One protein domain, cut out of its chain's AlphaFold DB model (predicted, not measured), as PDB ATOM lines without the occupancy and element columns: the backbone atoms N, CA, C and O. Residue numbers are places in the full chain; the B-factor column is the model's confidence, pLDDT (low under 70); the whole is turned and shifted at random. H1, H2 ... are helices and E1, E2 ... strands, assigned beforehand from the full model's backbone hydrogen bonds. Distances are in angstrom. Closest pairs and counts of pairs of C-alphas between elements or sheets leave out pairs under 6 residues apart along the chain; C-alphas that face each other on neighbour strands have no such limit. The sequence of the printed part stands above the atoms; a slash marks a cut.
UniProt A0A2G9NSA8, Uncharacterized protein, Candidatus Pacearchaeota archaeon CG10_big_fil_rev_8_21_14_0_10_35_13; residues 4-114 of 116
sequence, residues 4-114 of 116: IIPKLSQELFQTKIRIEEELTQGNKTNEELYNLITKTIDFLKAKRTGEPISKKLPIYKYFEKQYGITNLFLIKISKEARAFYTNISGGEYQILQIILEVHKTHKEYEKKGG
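This is residues 4 to 114 of the 116 residues of an uncharacterized protein of Candidatus Pacearchaeota archaeon CG10_big_fil_rev_8_21_14_0_10_35_13 (UniProt A0A2G9NSA8). Picture a strongly twisted sheet of four strands, E1 E4 E3 E2, with H2 packed slantwise over one face and H1 and H3 on the other face. H1 and H2 both reach past the sheet to their link, residues 25 to 30, while H3 and the last helix, H4, meet at a corner well away from H1. The 111 printed residues hold four named helices and four named strands, in the order E1 H1 H2 H3 E2 E3 E4 H4; the sheet and the class are mixed. The whole is compact, with a radius of gyration of the C-alphas of 14.1 A and spans of 41 by 36 by 23 A.

Start at E4, residues 94 to 103, parallel to edge strand E1, residues 4 to 8, with N 7 and O 97 at 2.9 A. E3, residues 82 to 89, is antiparallel to E4, with N 100 and O 84 at 2.8 A. E2, residues 73 to 76, the other edge strand, is antiparallel to E3, with N 75 and O 83 at 2.8 A. E2, E3 and E4 form a meander, each strand the antiparallel neighbour of the one before, in two hairpins. H2, residues 31 to 45, is over E4 and E3 at a height over the sheet of 8.7 A, making two layers, a helix on one face of a sheet. H1, residues 10 to 24, is on the opposite face, over none of the strands. H1 and H2 touch, at a steep tilt of 53 degrees, opposite ways; H2 does so with residues 31 to 37 alone, and the C-alphas of Lys 16 and Tyr 34 are closest, 6.4 A apart. H3, residues 58 to 67, is on the same face as H1, over E3. H4, residues 106 to 113, only grazes the sheet; it touches H3, the C-alphas of Ile 59 and Gly 113 coming closest at 3.9 A. In H1, H2, H3 and H4 every O i to N i+4 pair is within hydrogen-bond range.

Find C-alpha 94 at (-43.873, -19.614, 28.383); from there E4 runs 26.9 A, and E3 before it runs 23.5 A. H1 is 21.4 A long and H2 21.0 A. E1 begins at C-alpha 4, (-41.708, -16.412, 23.722), and H4 ends at C-alpha 113, (-17.127, -5.391, 31.209).

The C-alphas of Gly 26 and Glu 92 are the two farthest apart, 43.6 A. The link from H2 to H3 is long; its residues 51 to 52 pair with residues 73 to 74 of E2, antiparallel. The printed part has no cut, and no printed residue has a pLDDT under 70.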
ATOM      1  N   ILE A   4     -42.819 -17.302  23.381       90.50
ATOM      2  CA  ILE A   4     -41.708 -16.412  23.722       90.50
ATOM      3  C   ILE A   4     -42.268 -15.006  23.881       90.50
ATOM      4  O   ILE A   4     -42.844 -14.464  22.939       90.50
ATOM      5  N   ILE A   5     -42.075 -14.417  25.061       93.62
ATOM      6  CA  ILE A   5     -42.620 -13.102  25.404       93.62
ATOM      7  C   ILE A   5     -41.462 -12.167  25.770       93.62
ATOM      8  O   ILE A   5     -40.895 -12.284  26.863       93.62
ATOM      9  N   PRO A   6     -41.096 -11.225  24.884       95.38
ATOM     10  CA  PRO A   6     -40.114 -10.197  25.197       95.38
ATOM     11  C   PRO A   6     -40.666  -9.212  26.227       95.38
ATOM     12  O   PRO A   6     -41.792  -8.727  26.099       95.38
ATOM     13  N   LYS A   7     -39.859  -8.882  27.233       96.62
ATOM     14  CA  LYS A   7     -40.139  -7.831  28.219       96.62
ATOM     15  C   LYS A   7     -38.890  -6.982  28.431       96.62
ATOM     16  O   LYS A   7     -37.779  -7.429  28.162       96.62
ATOM     17  N   LEU A   8     -39.067  -5.761  28.919       97.62
ATOM     18  CA  LEU A   8     -37.961  -4.907  29.347       97.62
ATOM     19  C   LEU A   8     -37.714  -5.106  30.846       97.62
ATOM     20  O   LEU A   8     -38.656  -5.375  31.596       97.62
ATOM     21  N   SER A   9     -36.465  -4.954  31.286       97.00
ATOM     22  CA  SER A   9     -36.158  -4.726  32.698       97.00
ATOM     23  C   SER A   9     -36.879  -3.469  33.188       97.00
ATOM     24  O   SER A   9     -37.239  -2.596  32.394       97.00
ATOM     25  N   GLN A  10     -37.093  -3.358  34.499       96.31
ATOM     26  CA  GLN A  10     -37.768  -2.193  35.068       96.31
ATOM     27  C   GLN A  10     -37.049  -0.888  34.691       96.31
ATOM     28  O   GLN A  10     -37.689   0.050  34.227       96.31
ATOM     29  N   GLU A  11     -35.721  -0.854  34.813       95.88
ATOM     30  CA  GLU A  11     -34.897   0.310  34.466       95.88
ATOM     31  C   GLU A  11     -35.008   0.679  32.982       95.88
ATOM     32  O   GLU A  11     -35.175   1.851  32.633       95.88
ATOM     33  N   LEU A  12     -34.958  -0.318  32.094       97.00
ATOM     34  CA  LEU A  12     -35.037  -0.087  30.655       97.00
ATOM     35  C   LEU A  12     -36.452   0.319  30.222       97.00
ATOM     36  O   LEU A  12     -36.601   1.145  29.324       97.00
ATOM     37  N   PHE A  13     -37.485  -0.208  30.883       97.94
ATOM     38  CA  PHE A  13     -38.866   0.219  30.680       97.94
ATOM     39  C   PHE A  13     -39.045   1.693  31.051       97.94
ATOM     40  O   PHE A  13     -39.499   2.468  30.217       97.94
ATOM     41  N   GLN A  14     -38.611   2.102  32.248       98.00
ATOM     42  CA  GLN A  14     -38.683   3.506  32.677       98.00
ATOM     43  C   GLN A  14     -37.869   4.425  31.759       98.00
ATOM     44  O   GLN A  14     -38.320   5.507  31.389       98.00
ATOM     45  N   THR A  15     -36.695   3.964  31.319       97.50
ATOM     46  CA  THR A  15     -35.876   4.680  30.335       97.50
ATOM     47  C   THR A  15     -36.631   4.883  29.025       97.50
ATOM     48  O   THR A  15     -36.628   5.990  28.496       97.50
ATOM     49  N   LYS A  16     -37.298   3.845  28.508       97.94
ATOM     50  CA  LYS A  16     -38.085   3.942  27.277       97.94
ATOM     51  C   LYS A  16     -39.231   4.947  27.424       97.94
ATOM     52  O   LYS A  16     -39.356   5.795  26.550       97.94
ATOM     53  N   ILE A  17     -39.996   4.890  28.520       98.12
ATOM     54  CA  ILE A  17     -41.108   5.823  28.777       98.12
ATOM     55  C   ILE A  17     -40.615   7.274  28.802       98.12
ATOM     56  O   ILE A  17     -41.152   8.111  28.083       98.12
ATOM     57  N   ARG A  18     -39.535   7.563  29.540       98.19
ATOM     58  CA  ARG A  18     -38.940   8.910  29.575       98.19
ATOM     59  C   ARG A  18     -38.544   9.399  28.180       98.19
ATOM     60  O   ARG A  18     -38.769  10.555  27.844       98.19
ATOM     61  N   ILE A  19     -37.936   8.538  27.362       97.88
ATOM     62  CA  ILE A  19     -37.534   8.924  26.003       97.88
ATOM     63  C   ILE A  19     -38.764   9.150  25.113       97.88
ATOM     64  O   ILE A  19     -38.749  10.050  24.282       97.88
ATOM     65  N   GLU A  20     -39.837   8.379  25.278       97.75
ATOM     66  CA  GLU A  20     -41.093   8.616  24.556       97.75
ATOM     67  C   GLU A  20     -41.676   9.993  24.882       97.75
ATOM     68  O   GLU A  20     -42.039  10.728  23.965       97.75
ATOM     69  N   GLU A  21     -41.683  10.383  26.157       98.06
ATOM     70  CA  GLU A  21     -42.088  11.726  26.582       98.06
ATOM     71  C   GLU A  21     -41.213  12.813  25.935       98.06
ATOM     72  O   GLU A  21     -41.741  13.757  25.342       98.06
ATOM     73  N   GLU A  22     -39.885  12.654  25.945       97.81
ATOM     74  CA  GLU A  22     -38.957  13.574  25.267       97.81
ATOM     75  C   GLU A  22     -39.283  13.719  23.772       97.81
ATOM     76  O   GLU A  22     -39.380  14.838  23.261       97.81
ATOM     77  N   LEU A  23     -39.511  12.602  23.076       97.31
ATOM     78  CA  LEU A  23     -39.825  12.599  21.649       97.31
ATOM     79  C   LEU A  23     -41.163  13.284  21.355       97.31
ATOM     80  O   LEU A  23     -41.249  14.043  20.388       97.31
ATOM     81  N   THR A  24     -42.188  13.080  22.191       97.12
ATOM     82  CA  THR A  24     -43.476  13.787  22.047       97.12
ATOM     83  C   THR A  24     -43.354  15.298  22.228       97.12
ATOM     84  O   THR A  24     -44.093  16.051  21.600       97.12
ATOM     85  N   GLN A  25     -42.380  15.751  23.019       97.12
ATOM     86  CA  GLN A  25     -42.047  17.166  23.189       97.12
ATOM     87  C   GLN A  25     -41.114  17.699  22.083       97.12
ATOM     88  O   GLN A  25     -40.698  18.855  22.123       97.12
ATOM     89  N   GLY A  26     -40.760  16.869  21.095       96.38
ATOM     90  CA  GLY A  26     -39.851  17.219  20.003       96.38
ATOM     91  C   GLY A  26     -38.362  17.148  20.363       96.38
ATOM     92  O   GLY A  26     -37.520  17.472  19.525       96.38
ATOM     93  N   ASN A  27     -38.006  16.698  21.570       96.56
ATOM     94  CA  ASN A  27     -36.620  16.489  21.973       96.56
ATOM     95  C   ASN A  27     -36.098  15.144  21.440       96.56
ATOM     96  O   ASN A  27     -36.431  14.074  21.943       96.56
ATOM     97  N   LYS A  28     -35.213  15.203  20.440       96.06
ATOM     98  CA  LYS A  28     -34.655  14.019  19.764       96.06
ATOM     99  C   LYS A  28     -33.334  13.507  20.339       96.06
ATOM    100  O   LYS A  28     -32.730  12.606  19.763       96.06
ATOM    101  N   THR A  29     -32.884  14.035  21.477       95.62
ATOM    102  CA  THR A  29     -31.574  13.697  22.069       95.62
ATOM    103  C   THR A  29     -31.369  12.187  22.248       95.62
ATOM    104  O   THR A  29     -30.263  11.682  22.060       95.62
ATOM    105  N   ASN A  30     -32.435  11.446  22.569       96.06
ATOM    106  CA  ASN A  30     -32.385  10.005  22.817       96.06
ATOM    107  C   ASN A  30     -33.077   9.153  21.732       96.06
ATOM    108  O   ASN A  30     -33.284   7.955  21.941       96.06
ATOM    109  N   GLU A  31     -33.388   9.728  20.564       96.81
ATOM    110  CA  GLU A  31     -34.079   9.038  19.458       96.81
ATOM    111  C   GLU A  31     -33.334   7.766  19.016       96.81
ATOM    112  O   GLU A  31     -33.937   6.714  18.800       96.81
ATOM    113  N   GLU A  32     -32.001   7.817  18.953       96.25
ATOM    114  CA  GLU A  32     -31.181   6.655  18.602       96.25
ATOM    115  C   GLU A  32     -31.346   5.501  19.603       96.25
ATOM    116  O   GLU A  32     -31.554   4.355  19.201       96.25
ATOM    117  N   LEU A  33     -31.291   5.793  20.907       96.88
ATOM    118  CA  LEU A  33     -31.444   4.773  21.947       96.88
ATOM    119  C   LEU A  33     -32.846   4.153  21.896       96.88
ATOM    120  O   LEU A  33     -32.975   2.931  21.956       96.88
ATOM    121  N   TYR A  34     -33.880   4.976  21.712       97.81
ATOM    122  CA  TYR A  34     -35.251   4.503  21.524       97.81
ATOM    123  C   TYR A  34     -35.375   3.542  20.335       97.81
ATOM    124  O   TYR A  34     -35.957   2.457  20.451       97.81
ATOM    125  N   ASN A  35     -34.756   3.892  19.207       97.75
ATOM    126  CA  ASN A  35     -34.746   3.053  18.015       97.75
ATOM    127  C   ASN A  35     -34.029   1.717  18.253       97.75
ATOM    128  O   ASN A  35     -34.489   0.680  17.779       97.75
ATOM    129  N   LEU A  36     -32.922   1.706  19.000       98.00
ATOM    130  CA  LEU A  36     -32.208   0.471  19.341       98.00
ATOM    131  C   LEU A  36     -33.013  -0.425  20.291       98.00
ATOM    132  O   LEU A  36     -33.053  -1.641  20.085       98.00
ATOM    133  N   ILE A  37     -33.694   0.152  21.285       98.12
ATOM    134  CA  ILE A  37     -34.607  -0.588  22.171       98.12
ATOM    135  C   ILE A  37     -35.731  -1.223  21.345       98.12
ATOM    136  O   ILE A  37     -35.977  -2.424  21.459       98.12
ATOM    137  N   THR A  38     -36.357  -0.450  20.458       97.81
ATOM    138  CA  THR A  38     -37.458  -0.924  19.606       97.81
ATOM    139  C   THR A  38     -37.001  -2.049  18.676       97.81
ATOM    140  O   THR A  38     -37.590  -3.128  18.682       97.81
ATOM    141  N   LYS A  39     -35.863  -1.877  17.989       97.88
ATOM    142  CA  LYS A  39     -35.248  -2.932  17.161       97.88
ATOM    143  C   LYS A  39     -34.954  -4.207  17.951       97.88
ATOM    144  O   LYS A  39     -35.093  -5.304  17.414       97.88
ATOM    145  N   THR A  40     -34.546  -4.081  19.212       98.06
ATOM    146  CA  THR A  40     -34.287  -5.230  20.092       98.06
ATOM    147  C   THR A  40     -35.578  -5.980  20.420       98.06
ATOM    148  O   THR A  40     -35.611  -7.208  20.342       98.06
ATOM    149  N   ILE A  41     -36.654  -5.253  20.742       97.69
ATOM    150  CA  ILE A  41     -37.981  -5.837  20.982       97.69
ATOM    151  C   ILE A  41     -38.458  -6.582  19.731       97.69
ATOM    152  O   ILE A  41     -38.866  -7.740  19.827       97.69
ATOM    153  N   ASP A  42     -38.364  -5.951  18.562       97.06
ATOM    154  CA  ASP A  42     -38.816  -6.534  17.297       97.06
ATOM    155  C   ASP A  42     -37.995  -7.767  16.904       97.06
ATOM    156  O   ASP A  42     -38.555  -8.774  16.467       97.06
ATOM    157  N   PHE A  43     -36.678  -7.739  17.133       97.06
ATOM    158  CA  PHE A  43     -35.798  -8.889  16.924       97.06
ATOM    159  C   PHE A  43     -36.276 -10.116  17.713       97.06
ATOM    160  O   PHE A  43     -36.381 -11.209  17.153       97.06
ATOM    161  N   LEU A  44     -36.603  -9.937  18.997       96.25
ATOM    162  CA  LEU A  44     -37.071 -11.025  19.855       96.25
ATOM    163  C   LEU A  44     -38.509 -11.456  19.517       96.25
ATOM    164  O   LEU A  44     -38.797 -12.652  19.487       96.25
ATOM    165  N   LYS A  45     -39.404 -10.516  19.176       95.06
ATOM    166  CA  LYS A  45     -40.770 -10.827  18.703       95.06
ATOM    167  C   LYS A  45     -40.769 -11.656  17.418       95.06
ATOM    168  O   LYS A  45     -41.618 -12.529  17.256       95.06
ATOM    169  N   ALA A  46     -39.781 -11.454  16.547       95.12
ATOM    170  CA  ALA A  46     -39.552 -12.276  15.360       95.12
ATOM    171  C   ALA A  46     -38.997 -13.683  15.676       95.12
ATOM    172  O   ALA A  46     -38.582 -14.400  14.766       95.12
ATOM    173  N   LYS A  47     -38.970 -14.088  16.958       92.31
ATOM    174  CA  LYS A  47     -38.466 -15.376  17.460       92.31
ATOM    175  C   LYS A  47     -36.995 -15.635  17.116       92.31
ATOM    176  O   LYS A  47     -36.561 -16.786  17.069       92.31
ATOM    177  N   ARG A  48     -36.216 -14.574  16.882       93.88
ATOM    178  CA  ARG A  48     -34.762 -14.665  16.702       93.88
ATOM    179  C   ARG A  48     -34.084 -14.750  18.067       93.88
ATOM    180  O   ARG A  48     -34.608 -14.273  19.072       93.88
ATOM    181  N   THR A  49     -32.894 -15.337  18.100       92.69
ATOM    182  CA  THR A  49     -32.122 -15.537  19.330       92.69
ATOM    183  C   THR A  49     -30.769 -14.850  19.245       92.69
ATOM    184  O   THR A  49     -30.145 -14.822  18.185       92.69
ATOM    185  N   GLY A  50     -30.318 -14.300  20.371       96.19
ATOM    186  CA  GLY A  50     -28.958 -13.799  20.523       96.19
ATOM    187  C   GLY A  50     -27.935 -14.913  20.750       96.19
ATOM    188  O   GLY A  50     -28.276 -16.083  20.929       96.19
ATOM    189  N   GLU A  51     -26.668 -14.521  20.777       97.44
ATOM    190  CA  GLU A  51     -25.536 -15.392  21.090       97.44
ATOM    191  C   GLU A  51     -25.413 -15.555  22.616       97.44
ATOM    192  O   GLU A  51     -25.435 -14.550  23.332       97.44
ATOM    193  N   PRO A  52     -25.276 -16.778  23.154       97.81
ATOM    194  CA  PRO A  52     -25.043 -16.964  24.581       97.81
ATOM    195  C   PRO A  52     -23.674 -16.401  24.982       97.81
ATOM    196  O   PRO A  52     -22.668 -16.623  24.309       97.81
ATOM    197  N   ILE A  53     -23.623 -15.704  26.115       97.31
ATOM    198  CA  ILE A  53     -22.382 -15.155  26.664       97.31
ATOM    199  C   ILE A  53     -21.782 -16.134  27.675       97.31
ATOM    200  O   ILE A  53     -22.446 -16.599  28.602       97.31
ATOM    201  N   SER A  54     -20.492 -16.427  27.508       96.19
ATOM    202  CA  SER A  54     -19.739 -17.289  28.423       96.19
ATOM    203  C   SER A  54     -19.685 -16.701  29.834       96.19
ATOM    204  O   SER A  54     -19.297 -15.548  30.020       96.19
ATOM    205  N   LYS A  55     -19.955 -17.536  30.846       96.06
ATOM    206  CA  LYS A  55     -19.886 -17.168  32.273       96.06
ATOM    207  C   LYS A  55     -18.497 -16.723  32.741       96.06
ATOM    208  O   LYS A  55     -18.368 -16.150  33.818       96.06
ATOM    209  N   LYS A  56     -17.457 -17.024  31.956       94.75
ATOM    210  CA  LYS A  56     -16.070 -16.621  32.227       94.75
ATOM    211  C   LYS A  56     -15.787 -15.175  31.811       94.75
ATOM    212  O   LYS A  56     -14.786 -14.619  32.243       94.75
ATOM    213  N   LEU A  57     -16.624 -14.586  30.953       95.38
ATOM    214  CA  LEU A  57     -16.398 -13.241  30.443       95.38
ATOM    215  C   LEU A  57     -16.712 -12.188  31.519       95.38
ATOM    216  O   LEU A  57     -17.758 -12.282  32.166       95.38
ATOM    217  N   PRO A  58     -15.864 -11.160  31.683       94.50
ATOM    218  CA  PRO A  58     -16.110 -10.057  32.609       94.50
ATOM    219  C   PRO A  58     -17.487  -9.390  32.476       94.50
ATOM    220  O   PRO A  58     -18.152  -9.154  33.484       94.50
ATOM    221  N   ILE A  59     -17.991  -9.192  31.249       94.75
ATOM    222  CA  ILE A  59     -19.344  -8.647  31.049       94.75
ATOM    223  C   ILE A  59     -20.432  -9.531  31.670       94.75
ATOM    224  O   ILE A  59     -21.403  -9.022  32.222       94.75
ATOM    225  N   TYR A  60     -20.266 -10.856  31.642       96.94
ATOM    226  CA  TYR A  60     -21.213 -11.756  32.292       96.94
ATOM    227  C   TYR A  60     -21.240 -11.500  33.798       96.94
ATOM    228  O   TYR A  60     -22.313 -11.429  34.388       96.94
ATOM    229  N   LYS A  61     -20.067 -11.313  34.417       95.75
ATOM    230  CA  LYS A  61     -19.939 -11.037  35.854       95.75
ATOM    231  C   LYS A  61     -20.593  -9.727  36.264       95.75
ATOM    232  O   LYS A  61     -21.187  -9.667  37.338       95.75
ATOM    233  N   TYR A  62     -20.550  -8.720  35.396       95.88
ATOM    234  CA  TYR A  62     -21.321  -7.499  35.584       95.88
ATOM    235  C   TYR A  62     -22.827  -7.798  35.679       95.88
ATOM    236  O   TYR A  62     -23.436  -7.507  36.707       95.88
ATOM    237  N   PHE A  63     -23.416  -8.448  34.670       96.75
ATOM    238  CA  PHE A  63     -24.857  -8.739  34.660       96.75
ATOM    239  C   PHE A  63     -25.285  -9.732  35.751       96.75
ATOM    240  O   PHE A  63     -26.355  -9.574  36.331       96.75
ATOM    241  N   GLU A  64     -24.453 -10.725  36.069       96.56
ATOM    242  CA  GLU A  64     -24.672 -11.656  37.183       96.56
ATOM    243  C   GLU A  64     -24.764 -10.901  38.513       96.56
ATOM    244  O   GLU A  64     -25.705 -11.113  39.273       96.56
ATOM    245  N   LYS A  65     -23.841  -9.964  38.766       95.56
ATOM    246  CA  LYS A  65     -23.837  -9.156  39.990       95.56
ATOM    247  C   LYS A  65     -24.995  -8.157  40.048       95.56
ATOM    248  O   LYS A  65     -25.545  -7.956  41.123       95.56
ATOM    249  N   GLN A  66     -25.330  -7.509  38.931       95.38
ATOM    250  CA  GLN A  66     -26.373  -6.475  38.898       95.38
ATOM    251  C   GLN A  66     -27.791  -7.053  38.902       95.38
ATOM    252  O   GLN A  66     -28.664  -6.525  39.580       95.38
ATOM    253  N   TYR A  67     -28.024  -8.139  38.161       95.50
ATOM    254  CA  TYR A  67     -29.371  -8.655  37.897       95.50
ATOM    255  C   TYR A  67     -29.615 -10.065  38.457       95.50
ATOM    256  O   TYR A  67     -30.716 -10.589  38.307       95.50
ATOM    257  N   GLY A  68     -28.618 -10.716  39.071       95.25
ATOM    258  CA  GLY A  68     -28.771 -12.061  39.644       95.25
ATOM    259  C   GLY A  68     -29.039 -13.156  38.604       95.25
ATOM    260  O   GLY A  68     -29.643 -14.182  38.914       95.25
ATOM    261  N   ILE A  69     -28.637 -12.937  37.352       95.44
ATOM    262  CA  ILE A  69     -28.960 -13.824  36.229       95.44
ATOM    263  C   ILE A  69     -28.007 -15.021  36.115       95.44
ATOM    264  O   ILE A  69     -26.801 -14.926  36.331       95.44
ATOM    265  N   THR A  70     -28.548 -16.163  35.684       95.25
ATOM    266  CA  THR A  70     -27.798 -17.424  35.505       95.25
ATOM    267  C   THR A  70     -27.558 -17.800  34.041       95.25
ATOM    268  O   THR A  70     -26.889 -18.803  33.753       95.25
ATOM    269  N   ASN A  71     -28.099 -16.992  33.126       97.38
ATOM    270  CA  ASN A  71     -27.941 -17.082  31.682       97.38
ATOM    271  C   ASN A  71     -27.999 -15.670  31.074       97.38
ATOM    272  O   ASN A  71     -28.801 -14.842  31.508       97.38
ATOM    273  N   LEU A  72     -27.150 -15.406  30.083       98.12
ATOM    274  CA  LEU A  72     -27.031 -14.108  29.423       98.12
ATOM    275  C   LEU A  72     -26.880 -14.321  27.924       98.12
ATOM    276  O   LEU A  72     -26.087 -15.159  27.490       98.12
ATOM    277  N   PHE A  73     -27.599 -13.523  27.151       98.25
ATOM    278  CA  PHE A  73     -27.559 -13.535  25.700       98.25
ATOM    279  C   PHE A  73     -27.267 -12.136  25.175       98.25
ATOM    280  O   PHE A  73     -27.713 -11.140  25.745       98.25
ATOM    281  N   LEU A  74     -26.536 -12.083  24.068       97.44
ATOM    282  CA  LEU A  74     -26.149 -10.872  23.371       97.44
ATOM    283  C   LEU A  74     -26.807 -10.810  21.994       97.44
ATOM    284  O   LEU A  74     -26.714 -11.742  21.198       97.44
ATOM    285  N   ILE A  75     -27.387  -9.662  21.670       97.75
ATOM    286  CA  ILE A  75     -27.859  -9.321  20.331       97.75
ATOM    287  C   ILE A  75     -26.926  -8.256  19.763       97.75
ATOM    288  O   ILE A  75     -26.771  -7.174  20.330       97.75
ATOM    289  N   LYS A  76     -26.323  -8.544  18.610       95.81
ATOM    290  CA  LYS A  76     -25.582  -7.560  17.815       95.81
ATOM    291  C   LYS A  76     -26.584  -6.796  16.946       95.81
ATOM    292  O   LYS A  76     -26.904  -7.239  15.848       95.81
ATOM    293  N   ILE A  77     -27.127  -5.690  17.464       95.00
ATOM    294  CA  ILE A  77     -28.166  -4.900  16.770       95.00
ATOM    295  C   ILE A  77     -27.584  -4.222  15.523       95.00
ATOM    296  O   ILE A  77     -28.230  -4.153  14.479       95.00
ATOM    297  N   SER A  78     -26.355  -3.718  15.637       92.25
ATOM    298  CA  SER A  78     -25.578  -3.125  14.547       92.25
ATOM    299  C   SER A  78     -24.097  -3.492  14.701       92.25
ATOM    300  O   SER A  78     -23.738  -4.334  15.529       92.25
ATOM    301  N   LYS A  79     -23.206  -2.860  13.925       89.62
ATOM    302  CA  LYS A  79     -21.755  -3.029  14.090       89.62
ATOM    303  C   LYS A  79     -21.307  -2.689  15.518       89.62
ATOM    304  O   LYS A  79     -20.515  -3.435  16.091       89.62
ATOM    305  N   GLU A  80     -21.880  -1.643  16.108       91.38
ATOM    306  CA  GLU A  80     -21.457  -1.088  17.401       91.38
ATOM    307  C   GLU A  80     -22.443  -1.386  18.531       91.38
ATOM    308  O   GLU A  80     -22.021  -1.719  19.636       91.38
ATOM    309  N   ALA A  81     -23.747  -1.344  18.242       95.44
ATOM    310  CA  ALA A  81     -24.779  -1.465  19.258       95.44
ATOM    311  C   ALA A  81     -25.007  -2.919  19.690       95.44
ATOM    312  O   ALA A  81     -24.989  -3.864  18.883       95.44
ATOM    313  N   ARG A  82     -25.247  -3.098  20.986       95.94
ATOM    314  CA  ARG A  82     -25.412  -4.396  21.646       95.94
ATOM    315  C   ARG A  82     -26.634  -4.346  22.555       95.94
ATOM    316  O   ARG A  82     -26.822  -3.367  23.261       95.94
ATOM    317  N   ALA A  83     -27.444  -5.395  22.564       97.81
ATOM    318  CA  ALA A  83     -28.465  -5.591  23.593       97.81
ATOM    319  C   ALA A  83     -28.215  -6.882  24.354       97.81
ATOM    320  O   ALA A  83     -27.757  -7.870  23.780       97.81
ATOM    321  N   PHE A  84     -28.560  -6.866  25.633       98.12
ATOM    322  CA  PHE A  84     -28.386  -7.989  26.536       98.12
ATOM    323  C   PHE A  84     -29.733  -8.421  27.078       98.12
ATOM    324  O   PHE A  84     -30.526  -7.587  27.510       98.12
ATOM    325  N   TYR A  85     -29.994  -9.723  27.067       98.50
ATOM    326  CA  TYR A  85     -31.217 -10.268  27.637       98.50
ATOM    327  C   TYR A  85     -30.964 -11.585  28.364       98.50
ATOM    328  O   TYR A  85     -29.947 -12.253  28.159       98.50
ATOM    329  N   THR A  86     -31.903 -11.954  29.225       98.12
ATOM    330  CA  THR A  86     -31.923 -13.234  29.936       98.12
ATOM    331  C   THR A  86     -33.247 -13.950  29.688       98.12
ATOM    332  O   THR A  86     -34.275 -13.310  29.449       98.12
ATOM    333  N   ASN A  87     -33.228 -15.278  29.741       96.62
ATOM    334  CA  ASN A  87     -34.423 -16.106  29.693       96.62
ATOM    335  C   ASN A  87     -34.843 -16.486  31.113       96.62
ATOM    336  O   ASN A  87     -34.039 -17.004  31.893       96.62
ATOM    337  N   ILE A  88     -36.125 -16.305  31.410       94.25
ATOM    338  CA  ILE A  88     -36.764 -16.735  32.654       94.25
ATOM    339  C   ILE A  88     -37.952 -17.633  32.298       94.25
ATOM    340  O   ILE A  88     -38.631 -17.415  31.292       94.25
ATOM    341  N   SER A  89     -38.204 -18.658  33.113       90.81
ATOM    342  CA  SER A  89     -39.427 -19.454  32.987       90.81
ATOM    343  C   SER A  89     -40.646 -18.563  33.243       90.81
ATOM    344  O   SER A  89     -40.764 -17.975  34.314       90.81
ATOM    345  N   GLY A  90     -41.542 -18.455  32.262       83.62
ATOM    346  CA  GLY A  90     -42.828 -17.765  32.404       83.62
ATOM    347  C   GLY A  90     -43.963 -18.693  32.841       83.62
ATOM    348  O   GLY A  90     -45.114 -18.280  32.838       83.62
ATOM    349  N   GLY A  91     -43.654 -19.954  33.157       87.44
ATOM    350  CA  GLY A  91     -44.624 -21.024  33.380       87.44
ATOM    351  C   GLY A  91     -44.324 -22.243  32.507       87.44
ATOM    352  O   GLY A  91     -43.260 -22.350  31.895       87.44
ATOM    353  N   GLU A  92     -45.271 -23.175  32.437       86.38
ATOM    354  CA  GLU A  92     -45.093 -24.457  31.740       86.38
ATOM    355  C   GLU A  92     -44.838 -24.274  30.230       86.38
ATOM    356  O   GLU A  92     -43.939 -24.898  29.651       86.38
ATOM    357  N   TYR A  93     -45.545 -23.323  29.613       88.62
ATOM    358  CA  TYR A  93     -45.535 -23.094  28.165       88.62
ATOM    359  C   TYR A  93     -44.954 -21.742  27.743       88.62
ATOM    360  O   TYR A  93     -45.017 -21.417  26.561       88.62
ATOM    361  N   GLN A  94     -44.356 -20.973  28.658       90.69
ATOM    362  CA  GLN A  94     -43.873 -19.614  28.383       90.69
ATOM    363  C   GLN A  94     -42.400 -19.432  28.751       90.69
ATOM    364  O   GLN A  94     -41.927 -19.896  29.789       90.69
ATOM    365  N   ILE A  95     -41.672 -18.714  27.899       91.88
ATOM    366  CA  ILE A  95     -40.330 -18.202  28.177       91.88
ATOM    367  C   ILE A  95     -40.397 -16.681  28.107       91.88
ATOM    368  O   ILE A  95     -40.737 -16.109  27.070       91.88
ATOM    369  N   LEU A  96     -40.040 -16.029  29.208       95.06
ATOM    370  CA  LEU A  96     -39.867 -14.585  29.242       95.06
ATOM    371  C   LEU A  96     -38.441 -14.247  28.822       95.06
ATOM    372  O   LEU A  96     -37.487 -14.751  29.415       95.06
ATOM    373  N   GLN A  97     -38.299 -13.380  27.824       96.75
ATOM    374  CA  GLN A  97     -37.007 -12.828  27.420       96.75
ATOM    375  C   GLN A  97     -36.906 -11.406  27.955       96.75
ATOM    376  O   GLN A  97     -37.487 -10.484  27.385       96.75
ATOM    377  N   ILE A  98     -36.215 -11.237  29.079       97.81
ATOM    378  CA  ILE A  98     -36.077  -9.937  29.734       97.81
ATOM    379  C   ILE A  98     -34.860  -9.224  29.149       97.81
ATOM    380  O   ILE A  98     -33.728  -9.635  29.402       97.81
ATOM    381  N   ILE A  99     -35.088  -8.166  28.374       98.25
ATOM    382  CA  ILE A  99     -34.044  -7.271  27.869       98.25
ATOM    383  C   ILE A  99     -33.555  -6.425  29.046       98.25
ATOM    384  O   ILE A  99     -34.312  -5.632  29.604       98.25
ATOM    385  N   LEU A 100     -32.299  -6.623  29.431       97.75
ATOM    386  CA  LEU A 100     -31.678  -5.998  30.594       97.75
ATOM    387  C   LEU A 100     -31.187  -4.596  30.248       97.75
ATOM    388  O   LEU A 100     -31.605  -3.627  30.875       97.75
ATOM    389  N   GLU A 101     -30.349  -4.501  29.215       97.50
ATOM    390  CA  GLU A 101     -29.697  -3.263  28.800       97.50
ATOM    391  C   GLU A 101     -29.477  -3.210  27.280       97.50
ATOM    392  O   GLU A 101     -29.318  -4.244  26.622       97.50
ATOM    393  N   VAL A 102     -29.418  -1.988  26.740       97.38
ATOM    394  CA  VAL A 102     -29.083  -1.682  25.341       97.38
ATOM    395  C   VAL A 102     -27.961  -0.647  25.323       97.38
ATOM    396  O   VAL A 102     -28.101   0.427  25.902       97.38
ATOM    397  N   HIS A 103     -26.848  -0.974  24.672       94.94
ATOM    398  CA  HIS A 103     -25.660  -0.127  24.550       94.94
ATOM    399  C   HIS A 103     -25.536   0.370  23.117       94.94
ATOM    400  O   HIS A 103     -25.658  -0.415  22.170       94.94
ATOM    401  N   LYS A 104     -25.272   1.667  22.955       93.25
ATOM    402  CA  LYS A 104     -25.132   2.309  21.641       93.25
ATOM    403  C   LYS A 104     -23.782   2.006  21.008       93.25
ATOM    404  O   LYS A 104     -23.692   1.843  19.796       93.25
ATOM    405  N   THR A 105     -22.742   1.905  21.835       91.44
ATOM    406  CA  THR A 105     -21.353   1.826  21.372       91.44
ATOM    407  C   THR A 105     -20.608   0.632  21.955       91.44
ATOM    408  O   THR A 105     -20.941   0.124  23.027       91.44
ATOM    409  N   HIS A 106     -19.528   0.224  21.281       85.44
ATOM    410  CA  HIS A 106     -18.643  -0.814  21.811       85.44
ATOM    411  C   HIS A 106     -17.950  -0.382  23.112       85.44
ATOM    412  O   HIS A 106     -17.781  -1.196  24.013       85.44
ATOM    413  N   LYS A 107     -17.648   0.914  23.252       87.88
ATOM    414  CA  LYS A 107     -17.000   1.476  24.445       87.88
ATOM    415  C   LYS A 107     -17.856   1.346  25.704       87.88
ATOM    416  O   LYS A 107     -17.326   1.091  26.779       87.88
ATOM    417  N   GLU A 108     -19.174   1.519  25.594       87.19
ATOM    418  CA  GLU A 108     -20.095   1.312  26.724       87.19
ATOM    419  C   GLU A 108     -20.038  -0.136  27.227       87.19
ATOM    420  O   GLU A 108     -19.963  -0.376  28.435       87.19
ATOM    421  N   TYR A 109     -20.006  -1.085  26.288       84.25
ATOM    422  CA  TYR A 109     -19.842  -2.507  26.569       84.25
ATOM    423  C   TYR A 109     -18.488  -2.812  27.225       84.25
ATOM    424  O   TYR A 109     -18.450  -3.469  28.267       84.25
ATOM    425  N   GLU A 110     -17.387  -2.315  26.651       87.75
ATOM    426  CA  GLU A 110     -16.029  -2.527  27.168       87.75
ATOM    427  C   GLU A 110     -15.895  -1.990  28.593       87.75
ATOM    428  O   GLU A 110     -15.474  -2.715  29.496       87.75
ATOM    429  N   LYS A 111     -16.383  -0.764  28.822       90.44
ATOM    430  CA  LYS A 111     -16.383  -0.110  30.132       90.44
ATOM    431  C   LYS A 111     -17.160  -0.906  31.179       90.44
ATOM    432  O   LYS A 111     -16.665  -1.079  32.290       90.44
ATOM    433  N   LYS A 112     -18.363  -1.399  30.857       88.75
ATOM    434  CA  LYS A 112     -19.163  -2.223  31.787       88.75
ATOM    435  C   LYS A 112     -18.510  -3.569  32.071       88.75
ATOM    436  O   LYS A 112     -18.572  -4.056  33.196       88.75
ATOM    437  N   GLY A 113     -17.882  -4.158  31.059       85.12
ATOM    438  CA  GLY A 113     -17.127  -5.391  31.209       85.12
ATOM    439  C   GLY A 113     -15.768  -5.212  31.886       85.12
ATOM    440  O   GLY A 113     -15.176  -6.211  32.264       85.12
ATOM    441  N   GLY A 114     -15.258  -3.993  32.064       86.75
ATOM    442  CA  GLY A 114     -13.898  -3.784  32.571       86.75
ATOM    443  C   GLY A 114     -12.822  -4.328  31.624       86.75
ATOM    444  O   GLY A 114     -11.777  -4.791  32.076       86.75
TER     445      GLY A 114